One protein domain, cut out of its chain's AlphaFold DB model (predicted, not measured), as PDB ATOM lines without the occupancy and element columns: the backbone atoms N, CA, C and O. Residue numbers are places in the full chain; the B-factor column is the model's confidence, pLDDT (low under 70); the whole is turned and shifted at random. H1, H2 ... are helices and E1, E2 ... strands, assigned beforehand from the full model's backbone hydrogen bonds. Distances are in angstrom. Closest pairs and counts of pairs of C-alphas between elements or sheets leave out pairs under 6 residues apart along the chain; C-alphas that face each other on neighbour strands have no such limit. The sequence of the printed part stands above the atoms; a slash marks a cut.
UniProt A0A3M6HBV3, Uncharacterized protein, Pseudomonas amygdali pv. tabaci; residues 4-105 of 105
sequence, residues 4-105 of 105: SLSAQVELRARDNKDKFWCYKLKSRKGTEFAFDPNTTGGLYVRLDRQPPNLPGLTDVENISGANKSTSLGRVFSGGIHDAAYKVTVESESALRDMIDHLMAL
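What this domain is: This is residues 4 to 105 of the 105 residues of an uncharacterized protein of Pseudomonas amygdali pv. tabaci (UniProt A0A3M6HBV3). A strongly twisted sheet of six strands curls round one helix, H2, which covers one face of it. A short helix, H1, packs over E2 in the E1 to E3 part of the sheet, away from H2. The printed part has 102 residues, with elements in the order E1 E2 E3 E4 E5 H1 E6 H2; the sheet is antiparallel, in the order E1 - E2 - E3 - E4 - E6 - E5. The class is mixed, helices and strands, with 49 residues, under half, in named elements. The whole is compact and rounded, with a radius of gyration of the C-alphas of 12.4 A and spans of 30 by 29 by 25 A.

Where its parts are: E1, residues 9 to 14, begins at C-alpha 9 (31.942, 2.351, 20.046) and is 14.3 A long. E2 is residues 21 to 25, 13.2 A; E3 is 32 to 35, 10.6 A; E4 is 43 to 47, 12.8 A; E5 is 57 to 62, 13.9 A. H1, residues 70 to 75, is 9.1 A long. E6, residues 85 to 89, is 12.7 A. H2, residues 92 to 103, is 16.5 A and ends at C-alpha 103 (40.478, 4.872, 17.294).

How they stand to each other: E1 to E4 form a meander, each strand the antiparallel neighbour of the one before; N 10 and O 24 are 2.9 A apart, N 23 and O 33 2.8 A, N 34 and O 46 2.8 A. E6 is antiparallel to E4, with N 45 and O 87 at 2.8 A, and to E5, with N 88 and O 58 at 2.8 A. H1 is on the sheet, over E2, at a height of 8.9 A; its closest C-alphas to E1 are Val 75 and Ala 13, 5.1 A. H2 is on the sheet in two layers, a helix on one face; the C-alphas of Val 89 and Leu 95 are 6.2 A apart. In H1 and H2 every O i to N i+4 pair is within hydrogen-bond range.

The domain as a whole: The C-alphas farthest apart, of Ser 4 and Gly 65, are 33.8 A apart. The printed part has no cut and no long link. Residues 18 and 67 to 68 have pLDDT under 70.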
ATOM      1  N   SER A   4      31.629  -1.589  28.371       76.31
ATOM      2  CA  SER A   4      32.762  -0.834  28.924       76.31
ATOM      3  C   SER A   4      33.479   0.056  27.899       76.31
ATOM      4  O   SER A   4      34.269   0.907  28.291       76.31
ATOM      5  N   LEU A   5      33.201  -0.113  26.602       83.06
ATOM      6  CA  LEU A   5      33.775   0.661  25.496       83.06
ATOM      7  C   LEU A   5      32.744   1.600  24.848       83.06
ATOM      8  O   LEU A   5      32.987   2.139  23.774       83.06
ATOM      9  N   SER A   6      31.606   1.849  25.501       83.19
ATOM     10  CA  SER A   6      30.506   2.695  24.992       83.19
ATOM     11  C   SER A   6      30.906   4.141  24.643       83.19
ATOM     12  O   SER A   6      30.238   4.805  23.840       83.19
ATOM     13  N   ALA A   7      32.012   4.634  25.205       87.19
ATOM     14  CA  ALA A   7      32.608   5.916  24.834       87.19
ATOM     15  C   ALA A   7      33.309   5.885  23.461       87.19
ATOM     16  O   ALA A   7      33.383   6.911  22.792       87.19
ATOM     17  N   GLN A   8      33.798   4.720  23.033       89.75
ATOM     18  CA  GLN A   8      34.571   4.530  21.803       89.75
ATOM     19  C   GLN A   8      33.741   3.912  20.679       89.75
ATOM     20  O   GLN A   8      33.996   4.182  19.511       89.75
ATOM     21  N   VAL A   9      32.750   3.087  21.020       92.50
ATOM     22  CA  VAL A   9      31.942   2.351  20.046       92.50
ATOM     23  C   VAL A   9      30.459   2.624  20.246       92.50
ATOM     24  O   VAL A   9      29.985   2.831  21.365       92.50
ATOM     25  N   GLU A  10      29.701   2.587  19.161       92.81
ATOM     26  CA  GLU A  10      28.240   2.555  19.183       92.81
ATOM     27  C   GLU A  10      27.718   1.365  18.393       92.81
ATOM     28  O   GLU A  10      28.289   0.976  17.377       92.81
ATOM     29  N   LEU A  11      26.623   0.773  18.869       91.94
ATOM     30  CA  LEU A  11      25.900  -0.225  18.096       91.94
ATOM     31  C   LEU A  11      25.198   0.488  16.938       91.94
ATOM     32  O   LEU A  11      24.327   1.325  17.164       91.94
ATOM     33  N   ARG A  12      25.566   0.125  15.714       91.25
ATOM     34  CA  ARG A  12      25.030   0.713  14.485       91.25
ATOM     35  C   ARG A  12      23.832  -0.080  13.972       91.25
ATOM     36  O   ARG A  12      22.785   0.494  13.693       91.25
ATOM     37  N   ALA A  13      23.985  -1.395  13.834       91.31
ATOM     38  CA  ALA A  13      22.948  -2.254  13.274       91.31
ATOM     39  C   ALA A  13      23.048  -3.687  13.803       91.31
ATOM     40  O   ALA A  13      24.127  -4.164  14.157       91.31
ATOM     41  N   ARG A  14      21.918  -4.392  13.806       90.25
ATOM     42  CA  ARG A  14      21.843  -5.839  14.030       90.25
ATOM     43  C   ARG A  14      21.174  -6.478  12.825       90.25
ATOM     44  O   ARG A  14      20.224  -5.913  12.290       90.25
ATOM     45  N   ASP A  15      21.669  -7.633  12.394       85.25
ATOM     46  CA  ASP A  15      20.963  -8.421  11.383       85.25
ATOM     47  C   ASP A  15      19.644  -8.932  11.975       85.25
ATOM     48  O   ASP A  15      19.570  -9.258  13.157       85.25
ATOM     49  N   ASN A  16      18.614  -9.075  11.144       77.00
ATOM     50  CA  ASN A  16      17.262  -9.462  11.574       77.00
ATOM     51  C   ASN A  16      17.198 -10.874  12.188       77.00
ATOM     52  O   ASN A  16      16.188 -11.251  12.770       77.00
ATOM     53  N   LYS A  17      18.251 -11.676  11.997       78.12
ATOM     54  CA  LYS A  17      18.424 -13.009  12.593       78.12
ATOM     55  C   LYS A  17      19.424 -13.014  13.754       78.12
ATOM     56  O   LYS A  17      19.902 -14.081  14.118       78.12
ATOM     57  N   ASP A  18      19.826 -11.838  14.238       69.06
ATOM     58  CA  ASP A  18      20.882 -11.634  15.237       69.06
ATOM     59  C   ASP A  18      22.225 -12.294  14.888       69.06
ATOM     60  O   ASP A  18      23.076 -12.508  15.747       69.06
ATOM     61  N   LYS A  19      22.451 -12.580  13.599       83.69
ATOM     62  CA  LYS A  19      23.675 -13.230  13.131       83.69
ATOM     63  C   LYS A  19      24.886 -12.307  13.191       83.69
ATOM     64  O   LYS A  19      25.993 -12.765  13.412       83.69
ATOM     65  N   PHE A  20      24.703 -11.014  12.949       90.62
ATOM     66  CA  PHE A  20      25.792 -10.048  13.040       90.62
ATOM     67  C   PHE A  20      25.336  -8.799  13.759       90.62
ATOM     68  O   PHE A  20      24.284  -8.239  13.445       90.62
ATOM     69  N   TRP A  21      26.155  -8.358  14.702       92.69
ATOM     70  CA  TRP A  21      26.016  -7.070  15.358       92.69
ATOM     71  C   TRP A  21      27.143  -6.177  14.862       92.69
ATOM     72  O   TRP A  21      28.317  -6.491  15.056       92.69
ATOM     73  N   CYS A  22      26.776  -5.100  14.173       93.75
ATOM     74  CA  CYS A  22      27.701  -4.118  13.633       93.75
ATOM     75  C   CYS A  22      27.823  -2.937  14.588       93.75
ATOM     76  O   CYS A  22      26.828  -2.344  15.019       93.75
ATOM     77  N   TYR A  23      29.066  -2.597  14.881       94.19
ATOM     78  CA  TYR A  23      29.467  -1.481  15.703       94.19
ATOM     79  C   TYR A  23      30.261  -0.497  14.862       94.19
ATOM     80  O   TYR A  23      31.022  -0.879  13.972       94.19
ATOM     81  N   LYS A  24      30.100   0.778  15.186       94.25
ATOM     82  CA  LYS A  24      30.852   1.868  14.590       94.25
ATOM     83  C   LYS A  24      31.750   2.502  15.638       94.25
ATOM     84  O   LYS A  24      31.319   2.755  16.765       94.25
ATOM     85  N   LEU A  25      32.998   2.755  15.268       94.00
ATOM     86  CA  LEU A  25      33.919   3.538  16.077       94.00
ATOM     87  C   LEU A  25      33.534   5.012  16.018       94.00
ATOM     88  O   LEU A  25      33.372   5.585  14.940       94.00
ATOM     89  N   LYS A  26      33.484   5.653  17.184       91.94
ATOM     90  CA  LYS A  26      33.306   7.100  17.351       91.94
ATOM     91  C   LYS A  26      34.616   7.851  17.076       91.94
ATOM     92  O   LYS A  26      34.999   8.752  17.816       91.94
ATOM     93  N   SER A  27      35.327   7.450  16.025       87.50
ATOM     94  CA  SER A  27      36.532   8.111  15.524       87.50
ATOM     95  C   SER A  27      36.210   8.945  14.287       87.50
ATOM     96  O   SER A  27      35.172   8.769  13.647       87.50
ATOM     97  N   ARG A  28      37.129   9.836  13.890       79.00
ATOM     98  CA  ARG A  28      36.970  10.667  12.683       79.00
ATOM     99  C   ARG A  28      36.763   9.832  11.415       79.00
ATOM    100  O   ARG A  28      36.066  10.268  10.504       79.00
ATOM    101  N   LYS A  29      37.383   8.650  11.349       81.19
ATOM    102  CA  LYS A  29      37.285   7.736  10.204       81.19
ATOM    103  C   LYS A  29      36.040   6.849  10.241       81.19
ATOM    104  O   LYS A  29      35.711   6.275   9.209       81.19
ATOM    105  N   GLY A  30      35.364   6.743  11.387       86.75
ATOM    106  CA  GLY A  30      34.085   6.045  11.500       86.75
ATOM    107  C   GLY A  30      34.139   4.560  11.143       86.75
ATOM    108  O   GLY A  30      33.167   4.062  10.589       86.75
ATOM    109  N   THR A  31      35.263   3.890  11.410       93.38
ATOM    110  CA  THR A  31      35.490   2.461  11.128       93.38
ATOM    111  C   THR A  31      34.345   1.596  11.650       93.38
ATOM    112  O   THR A  31      33.918   1.758  12.795       93.38
ATOM    113  N   GLU A  32      33.904   0.637  10.846       95.31
ATOM    114  CA  GLU A  32      32.870  -0.327  11.206       95.31
ATOM    115  C   GLU A  32      33.443  -1.724  11.377       95.31
ATOM    116  O   GLU A  32      34.328  -2.170  10.637       95.31
ATOM    117  N   PHE A  33      32.907  -2.432  12.363       94.81
ATOM    118  CA  PHE A  33      33.217  -3.830  12.576       94.81
ATOM    119  C   PHE A  33      31.989  -4.603  13.033       94.81
ATOM    120  O   PHE A  33      31.131  -4.080  13.740       94.81
ATOM    121  N   ALA A  34      31.907  -5.873  12.655       94.38
ATOM    122  CA  ALA A  34      30.811  -6.740  13.047       94.38
ATOM    123  C   ALA A  34      31.299  -8.120  13.462       94.38
ATOM    124  O   ALA A  34      32.257  -8.656  12.908       94.38
ATOM    125  N   PHE A  35      30.596  -8.735  14.398       91.88
ATOM    126  CA  PHE A  35      30.830 -10.118  14.796       91.88
ATOM    127  C   PHE A  35      29.498 -10.794  15.112       91.88
ATOM    128  O   PHE A  35      28.475 -10.131  15.299       91.88
ATOM    129  N   ASP A  36      29.517 -12.123  15.102       89.25
ATOM    130  CA  ASP A  36      28.373 -12.943  15.485       89.25
ATOM    131  C   ASP A  36      28.475 -13.238  16.989       89.25
ATOM    132  O   ASP A  36      29.404 -13.948  17.391       89.25
ATOM    133  N   PRO A  37      27.574 -12.694  17.829       83.38
ATOM    134  CA  PRO A  37      27.638 -12.883  19.276       83.38
ATOM    135  C   PRO A  37      27.356 -14.330  19.703       83.38
ATOM    136  O   PRO A  37      27.658 -14.693  20.836       83.38
ATOM    137  N   ASN A  38      26.791 -15.155  18.818       83.44
ATOM    138  CA  ASN A  38      26.392 -16.530  19.111       83.44
ATOM    139  C   ASN A  38      27.453 -17.557  18.699       83.44
ATOM    140  O   ASN A  38      27.221 -18.763  18.800       83.44
ATOM    141  N   THR A  39      28.613 -17.112  18.209       80.69
ATOM    142  CA  THR A  39      29.674 -18.044  17.825       80.69
ATOM    143  C   THR A  39      30.302 -18.690  19.057       80.69
ATOM    144  O   THR A  39      30.819 -18.010  19.936       80.69
ATOM    145  N   THR A  40      30.319 -20.022  19.091       75.50
ATOM    146  CA  THR A  40      30.893 -20.819  20.191       75.50
ATOM    147  C   THR A  40      32.346 -21.237  19.959       75.50
ATOM    148  O   THR A  40      33.021 -21.648  20.897       75.50
ATOM    149  N   GLY A  41      32.842 -21.131  18.722       73.31
ATOM    150  CA  GLY A  41      34.182 -21.569  18.315       73.31
ATOM    151  C   GLY A  41      35.235 -20.463  18.215       73.31
ATOM    152  O   GLY A  41      36.254 -20.687  17.571       73.31
ATOM    153  N   GLY A  42      34.978 -19.268  18.755       81.00
ATOM    154  CA  GLY A  42      35.906 -18.128  18.724       81.00
ATOM    155  C   GLY A  42      35.248 -16.802  18.332       81.00
ATOM    156  O   GLY A  42      34.127 -16.774  17.821       81.00
ATOM    157  N   LEU A  43      35.951 -15.689  18.569       90.00
ATOM    158  CA  LEU A  43      35.489 -14.356  18.185       90.00
ATOM    159  C   LEU A  43      36.037 -13.989  16.805       90.00
ATOM    160  O   LEU A  43      37.188 -13.594  16.655       90.00
ATOM    161  N   TYR A  44      35.185 -14.084  15.792       92.62
ATOM    162  CA  TYR A  44      35.534 -13.697  14.427       92.62
ATOM    163  C   TYR A  44      34.988 -12.301  14.128       92.62
ATOM    164  O   TYR A  44      33.770 -12.106  14.027       92.62
ATOM    165  N   VAL A  45      35.873 -11.332  13.934       94.62
ATOM    166  CA  VAL A  45      35.504  -9.942  13.659       94.62
ATOM    167  C   VAL A  45      35.657  -9.649  12.173       94.62
ATOM    168  O   VAL A  45      36.622 -10.055  11.532       94.62
ATOM    169  N   ARG A  46      34.660  -8.977  11.602       94.88
ATOM    170  CA  ARG A  46      34.659  -8.471  10.230       94.88
ATOM    171  C   ARG A  46      34.900  -6.979  10.306       94.88
ATOM    172  O   ARG A  46      34.262  -6.329  11.125       94.88
ATOM    173  N   LEU A  47      35.784  -6.458   9.470       95.69
ATOM    174  CA  LEU A  47      36.185  -5.053   9.458       95.69
ATOM    175  C   LEU A  47      36.022  -4.481   8.057       95.69
ATOM    176  O   LEU A  47      36.254  -5.175   7.064       95.69
ATOM    177  N   ASP A  48      35.689  -3.199   7.982       94.25
ATOM    178  CA  ASP A  48      35.715  -2.450   6.721       94.25
ATOM    179  C   ASP A  48      37.134  -2.118   6.222       94.25
ATOM    180  O   ASP A  48      37.332  -1.640   5.106       94.25
ATOM    181  N   ARG A  49      38.149  -2.396   7.043       93.19
ATOM    182  CA  ARG A  49      39.547  -2.068   6.778       93.19
ATOM    183  C   ARG A  49      40.502  -3.107   7.320       93.19
ATOM    184  O   ARG A  49      40.123  -3.988   8.088       93.19
ATOM    185  N   GLN A  50      41.759  -2.960   6.919       94.06
ATOM    186  CA  GLN A  50      42.815  -3.865   7.330       94.06
ATOM    187  C   GLN A  50      42.978  -3.827   8.862       94.06
ATOM    188  O   GLN A  50      43.160  -2.739   9.418       94.06
ATOM    189  N   PRO A  51      42.907  -4.983   9.547       93.69
ATOM    190  CA  PRO A  51      43.222  -5.063  10.965       93.69
ATOM    191  C   PRO A  51      44.707  -4.747  11.204       93.69
ATOM    192  O   PRO A  51      45.545  -5.041  10.345       93.69
ATOM    193  N   PRO A  52      45.060  -4.162  12.359       94.56
ATOM    194  CA  PRO A  52      46.455  -3.954  12.721       94.56
ATOM    195  C   PRO A  52      47.161  -5.287  13.001       94.56
ATOM    196  O   PRO A  52      46.529  -6.284  13.339       94.56
ATOM    197  N   ASN A  53      48.490  -5.299  12.897       95.00
ATOM    198  CA  ASN A  53      49.302  -6.447  13.298       95.00
ATOM    199  C   ASN A  53      49.572  -6.381  14.813       95.00
ATOM    200  O   ASN A  53      50.557  -5.770  15.233       95.00
ATOM    201  N   LEU A  54      48.665  -6.938  15.621       95.31
ATOM    202  CA  LEU A  54      48.748  -6.963  17.086       95.31
ATOM    203  C   LEU A  54      48.689  -8.405  17.620       95.31
ATOM    204  O   LEU A  54      48.044  -9.253  17.000       95.31
ATOM    205  N   PRO A  55      49.308  -8.691  18.783       96.19
ATOM    206  CA  PRO A  55      49.163  -9.982  19.450       96.19
ATOM    207  C   PRO A  55      47.691 -10.344  19.698       96.19
ATOM    208  O   PRO A  55      46.902  -9.502  20.123       96.19
ATOM    209  N   GLY A  56      47.326 -11.604  19.448       94.19
ATOM    210  CA  GLY A  56      45.955 -12.099  19.613       94.19
ATOM    211  C   GLY A  56      45.003 -11.783  18.453       94.19
ATOM    212  O   GLY A  56      43.811 -12.079  18.565       94.19
ATOM    213  N   LEU A  57      45.506 -11.197  17.357       96.12
ATOM    214  CA  LEU A  57      44.805 -11.070  16.077       96.12
ATOM    215  C   LEU A  57      45.396 -12.063  15.069       96.12
ATOM    216  O   LEU A  57      46.531 -11.904  14.619       96.12
ATOM    217  N   THR A  58      44.628 -13.087  14.713       95.56
ATOM    218  CA  THR A  58      45.073 -14.201  13.864       95.56
ATOM    219  C   THR A  58      44.127 -14.429  12.685       95.56
ATOM    220  O   THR A  58      43.085 -13.782  12.575       95.56
ATOM    221  N   ASP A  59      44.526 -15.291  11.745       94.25
ATOM    222  CA  ASP A  59      43.739 -15.659  10.554       94.25
ATOM    223  C   ASP A  59      43.171 -14.459   9.776       94.25
ATOM    224  O   ASP A  59      41.989 -14.405   9.427       94.25
ATOM    225  N   VAL A  60      44.016 -13.452   9.532       95.50
ATOM    226  CA  VAL A  60      43.615 -12.262   8.776       95.50
ATOM    227  C   VAL A  60      43.372 -12.635   7.314       95.50
ATOM    228  O   VAL A  60      44.292 -12.981   6.575       95.50
ATOM    229  N   GLU A  61      42.126 -12.495   6.879       94.75
ATOM    230  CA  GLU A  61      41.677 -12.788   5.521       94.75
ATOM    231  C   GLU A  61      41.105 -11.521   4.870       94.75
ATOM    232  O   GLU A  61      40.258 -10.839   5.453       94.75
ATOM    233  N   ASN A  62      41.514 -11.221   3.632       93.69
ATOM    234  CA  ASN A  62      40.832 -10.227   2.801       93.69
ATOM    235  C   ASN A  62      39.626 -10.888   2.116       93.69
ATOM    236  O   ASN A  62      39.781 -11.803   1.307       93.69
ATOM    237  N   ILE A  63      38.428 -10.402   2.429       91.94
ATOM    238  CA  ILE A  63      37.149 -10.912   1.926       91.94
ATOM    239  C   ILE A  63      36.453  -9.949   0.953       91.94
ATOM    240  O   ILE A  63      35.386 -10.285   0.446       91.94
ATOM    241  N   SER A  64      37.042  -8.786   0.652       86.06
ATOM    242  CA  SER A  64      36.426  -7.716  -0.158       86.06
ATOM    243  C   SER A  64      35.896  -8.176  -1.525       86.06
ATOM    244  O   SER A  64      34.831  -7.742  -1.947       86.06
ATOM    245  N   GLY A  65      36.595  -9.098  -2.197       75.69
ATOM    246  CA  GLY A  65      36.185  -9.641  -3.501       75.69
ATOM    247  C   GLY A  65      35.326 -10.912  -3.445       75.69
ATOM    248  O   GLY A  65      34.785 -11.334  -4.465       75.69
ATOM    249  N   ALA A  66      35.201 -11.544  -2.275       71.25
ATOM    250  CA  ALA A  66      34.530 -12.837  -2.100       71.25
ATOM    251  C   ALA A  66      33.299 -12.763  -1.183       71.25
ATOM    252  O   ALA A  66      32.616 -13.770  -0.970       71.25
ATOM    253  N   ASN A  67      33.002 -11.586  -0.629       65.38
ATOM    254  CA  ASN A  67      31.938 -11.414   0.342       65.38
ATOM    255  C   ASN A  67      30.553 -11.525  -0.318       65.38
ATOM    256  O   ASN A  67      29.996 -10.560  -0.831       65.38
ATOM    257  N   LYS A  68      29.975 -12.731  -0.274       65.50
ATOM    258  CA  LYS A  68      28.596 -13.016  -0.713       65.50
ATOM    259  C   LYS A  68      27.579 -12.939   0.432       65.50
ATOM    260  O   LYS A  68      26.427 -13.342   0.264       65.50
ATOM    261  N   SER A  69      27.991 -12.496   1.624       75.44
ATOM    262  CA  SER A  69      27.128 -12.502   2.805       75.44
ATOM    263  C   SER A  69      26.119 -11.362   2.743       75.44
ATOM    264  O   SER A  69      26.422 -10.212   3.061       75.44
ATOM    265  N   THR A  70      24.875 -11.702   2.414       80.38
ATOM    266  CA  THR A  70      23.757 -10.753   2.451       80.38
ATOM    267  C   THR A  70      23.530 -10.178   3.849       80.38
ATOM    268  O   THR A  70      23.141  -9.022   3.963       80.38
ATOM    269  N   SER A  71      23.820 -10.933   4.916       84.50
ATOM    270  CA  SER A  71      23.739 -10.431   6.294       84.50
ATOM    271  C   SER A  71      24.769  -9.337   6.584       84.50
ATOM    272  O   SER A  71      24.435  -8.378   7.269       84.50
ATOM    273  N   LEU A  72      25.999  -9.430   6.054       86.88
ATOM    274  CA  LEU A  72      27.000  -8.369   6.247       86.88
ATOM    275  C   LEU A  72      26.577  -7.090   5.511       86.88
ATOM    276  O   LEU A  72      26.603  -6.015   6.102       86.88
ATOM    277  N   GLY A  73      26.068  -7.219   4.281       85.25
ATOM    278  CA  GLY A  73      25.532  -6.083   3.521       85.25
ATOM    279  C   GLY A  73      24.316  -5.396   4.161       85.25
ATOM    280  O   GLY A  73      24.005  -4.265   3.810       85.25
ATOM    281  N   ARG A  74      23.624  -6.043   5.109       87.44
ATOM    282  CA  ARG A  74      22.517  -5.428   5.866       87.44
ATOM    283  C   ARG A  74      22.977  -4.623   7.073       87.44
ATOM    284  O   ARG A  74      22.247  -3.739   7.511       87.44
ATOM    285  N   VAL A  75      24.128  -4.965   7.651       91.06
ATOM    286  CA  VAL A  75      24.571  -4.380   8.925       91.06
ATOM    287  C   VAL A  75      25.662  -3.325   8.750       91.06
ATOM    288  O   VAL A  75      25.721  -2.393   9.547       91.06
ATOM    289  N   PHE A  76      26.494  -3.425   7.715       92.81
ATOM    290  CA  PHE A  76      27.467  -2.387   7.360       92.81
ATOM    291  C   PHE A  76      26.813  -1.229   6.589       92.81
ATOM    292  O   PHE A  76      25.702  -1.362   6.076       92.81
ATOM    293  N   SER A  77      27.485  -0.073   6.503       91.62
ATOM    294  CA  SER A  77      26.977   1.078   5.723       91.62
ATOM    295  C   SER A  77      26.890   0.872   4.229       91.62
ATOM    296  O   SER A  77      26.165   1.623   3.577       91.62
ATOM    297  N   GLY A  78      27.666  -0.060   3.691       87.50
ATOM    298  CA  GLY A  78      27.966  -0.075   2.270       87.50
ATOM    299  C   GLY A  78      29.086   0.896   1.886       87.50
ATOM    300  O   GLY A  78      29.500   1.767   2.662       87.50
ATOM    301  N   GLY A  79      29.574   0.754   0.654       86.44
ATOM    302  CA  GLY A  79      30.577   1.643   0.080       86.44
ATOM    303  C   GLY A  79      31.927   1.471   0.768       86.44
ATOM    304  O   GLY A  79      32.454   0.368   0.854       86.44
ATOM    305  N   ILE A  80      32.496   2.559   1.293       87.62
ATOM    306  CA  ILE A  80      33.798   2.496   1.983       87.62
ATOM    307  C   ILE A  80      33.759   1.692   3.290       87.62
ATOM    308  O   ILE A  80      34.814   1.370   3.824       87.62
ATOM    309  N   HIS A  81      32.559   1.405   3.804       90.88
ATOM    310  CA  HIS A  81      32.360   0.615   5.012       90.88
ATOM    311  C   HIS A  81      31.939  -0.827   4.701       90.88
ATOM    312  O   HIS A  81      31.455  -1.516   5.587       90.88
ATOM    313  N   ASP A  82      32.061  -1.310   3.464       91.69
ATOM    314  CA  ASP A  82      31.792  -2.721   3.188       91.69
ATOM    315  C   ASP A  82      32.780  -3.629   3.926       91.69
ATOM    316  O   ASP A  82      33.977  -3.358   3.987       91.69
ATOM    317  N   ALA A  83      32.283  -4.742   4.475       92.69
ATOM    318  CA  ALA A  83      33.129  -5.713   5.160       92.69
ATOM    319  C   ALA A  83      34.187  -6.278   4.198       92.69
ATOM    320  O   ALA A  83      33.869  -7.056   3.290       92.69
ATOM    321  N   ALA A  84      35.440  -5.899   4.439       94.38
ATOM    322  CA  ALA A  84      36.579  -6.153   3.571       94.38
ATOM    323  C   ALA A  84      37.576  -7.142   4.178       94.38
ATOM    324  O   ALA A  84      38.276  -7.824   3.432       94.38
ATOM    325  N   TYR A  85      37.618  -7.263   5.504       95.38
ATOM    326  CA  TYR A  85      38.532  -8.162   6.207       95.38
ATOM    327  C   TYR A  85      37.807  -9.002   7.249       95.38
ATOM    328  O   TYR A  85      36.799  -8.580   7.819       95.38
ATOM    329  N   LYS A  86      38.341 -10.191   7.512       95.06
ATOM    330  CA  LYS A  86      37.971 -11.067   8.624       95.06
ATOM    331  C   LYS A  86      39.226 -11.341   9.451       95.06
ATOM    332  O   LYS A  86      40.295 -11.529   8.883       95.06
ATOM    333  N   VAL A  87      39.082 -11.346  10.769       96.12
ATOM    334  CA  VAL A  87      40.155 -11.636  11.726       96.12
ATOM    335  C   VAL A  87      39.606 -12.472  12.878       96.12
ATOM    336  O   VAL A  87      38.466 -12.266  13.313       96.12
ATOM    337  N   THR A  88      40.398 -13.419  13.359       95.69
ATOM    338  CA  THR A  88      40.156 -14.147  14.605       95.69
ATOM    339  C   THR A  88      40.748 -13.342  15.760       95.69
ATOM    340  O   THR A  88      41.890 -12.894  15.693       95.69
ATOM    341  N   VAL A  89      39.962 -13.131  16.813       95.12
ATOM    342  CA  VAL A  89      40.372 -12.409  18.019       95.12
ATOM    343  C   VAL A  89      40.401 -13.385  19.187       95.12
ATOM    344  O   VAL A  89      39.377 -13.958  19.557       95.12
ATOM    345  N   GLU A  90      41.580 -13.579  19.764       93.38
ATOM    346  CA  GLU A  90      41.825 -14.650  20.740       93.38
ATOM    347  C   GLU A  90      41.369 -14.298  22.161       93.38
ATOM    348  O   GLU A  90      41.110 -15.186  22.973       93.38
ATOM    349  N   SER A  91      41.254 -13.007  22.482       91.00
ATOM    350  CA  SER A  91      40.921 -12.549  23.831       91.00
ATOM    351  C   SER A  91      40.204 -11.197  23.849       91.00
ATOM    352  O   SER A  91      40.246 -10.418  22.895       91.00
ATOM    353  N   GLU A  92      39.568 -10.876  24.981       88.75
ATOM    354  CA  GLU A  92      38.981  -9.547  25.206       88.75
ATOM    355  C   GLU A  92      40.042  -8.435  25.179       88.75
ATOM    356  O   GLU A  92      39.762  -7.342  24.690       88.75
ATOM    357  N   SER A  93      41.267  -8.709  25.647       91.44
ATOM    358  CA  SER A  93      42.360  -7.734  25.588       91.44
ATOM    359  C   SER A  93      42.774  -7.440  24.146       91.44
ATOM    360  O   SER A  93      42.881  -6.274  23.785       91.44
ATOM    361  N   ALA A  94      42.892  -8.462  23.291       93.94
ATOM    362  CA  ALA A  94      43.219  -8.280  21.877       93.94
ATOM    363  C   ALA A  94      42.130  -7.488  21.132       93.94
ATOM    364  O   ALA A  94      42.437  -6.613  20.320       93.94
ATOM    365  N   LEU A  95      40.850  -7.730  21.452       92.56
ATOM    366  CA  LEU A  95      39.743  -6.924  20.928       92.56
ATOM    367  C   LEU A  95      39.891  -5.450  21.325       92.56
ATOM    368  O   LEU A  95      39.674  -4.559  20.504       92.56
ATOM    369  N   ARG A  96      40.242  -5.198  22.590       92.31
ATOM    370  CA  ARG A  96      40.406  -3.847  23.126       92.31
ATOM    371  C   ARG A  96      41.572  -3.117  22.465       92.31
ATOM    372  O   ARG A  96      41.376  -2.001  21.998       92.31
ATOM    373  N   ASP A  97      42.723  -3.768  22.353       94.50
ATOM    374  CA  ASP A  97      43.916  -3.197  21.723       94.50
ATOM    375  C   ASP A  97      43.668  -2.885  20.241       94.50
ATOM    376  O   ASP A  97      44.079  -1.837  19.738       94.50
ATOM    377  N   MET A  98      42.924  -3.750  19.544       94.69
ATOM    378  CA  MET A  98      42.488  -3.495  18.173       94.69
ATOM    379  C   MET A  98      41.600  -2.248  18.082       94.69
ATOM    380  O   MET A  98      41.820  -1.405  17.214       94.69
ATOM    381  N   ILE A  99      40.604  -2.109  18.963       93.56
ATOM    382  CA  ILE A  99      39.716  -0.938  18.980       93.56
ATOM    383  C   ILE A  99      40.511   0.335  19.289       93.56
ATOM    384  O   ILE A  99      40.381   1.314  18.553       93.56
ATOM    385  N   ASP A 100      41.364   0.318  20.316       93.00
ATOM    386  CA  ASP A 100      42.185   1.467  20.706       93.00
ATOM    387  C   ASP A 100      43.120   1.895  19.555       93.00
ATOM    388  O   ASP A 100      43.217   3.085  19.244       93.00
ATOM    389  N   HIS A 101      43.728   0.940  18.839       93.44
ATOM    390  CA  HIS A 101      44.525   1.234  17.645       93.44
ATOM    391  C   HIS A 101      43.689   1.898  16.544       93.44
ATOM    392  O   HIS A 101      44.087   2.913  15.975       93.44
ATOM    393  N   LEU A 102      42.515   1.343  16.236       91.69
ATOM    394  CA  LEU A 102      41.644   1.861  15.179       91.69
ATOM    395  C   LEU A 102      41.039   3.233  15.520       91.69
ATOM    396  O   LEU A 102      40.719   3.997  14.607       91.69
ATOM    397  N   MET A 103      40.891   3.553  16.808       90.38
ATOM    398  CA  MET A 103      40.478   4.872  17.294       90.38
ATOM    399  C   MET A 103      41.559   5.943  17.089       90.38
ATOM    400  O   MET A 103      41.213   7.115  16.939       90.38
ATOM    401  N   ALA A 104      42.838   5.560  17.056       89.19
ATOM    402  CA  ALA A 104      43.972   6.472  16.890       89.19
ATOM    403  C   ALA A 104      44.285   6.843  15.421       89.19
ATOM    404  O   ALA A 104      45.161   7.674  15.178       89.19
ATOM    405  N   LEU A 105      43.593   6.234  14.447       83.69
ATOM    406  CA  LEU A 105      43.783   6.451  13.003       83.69
ATOM    407  C   LEU A 105      43.068   7.694  12.466       83.69
ATOM    408  O   LEU A 105      43.629   8.268  11.502       83.69
TER     409      LEU A 105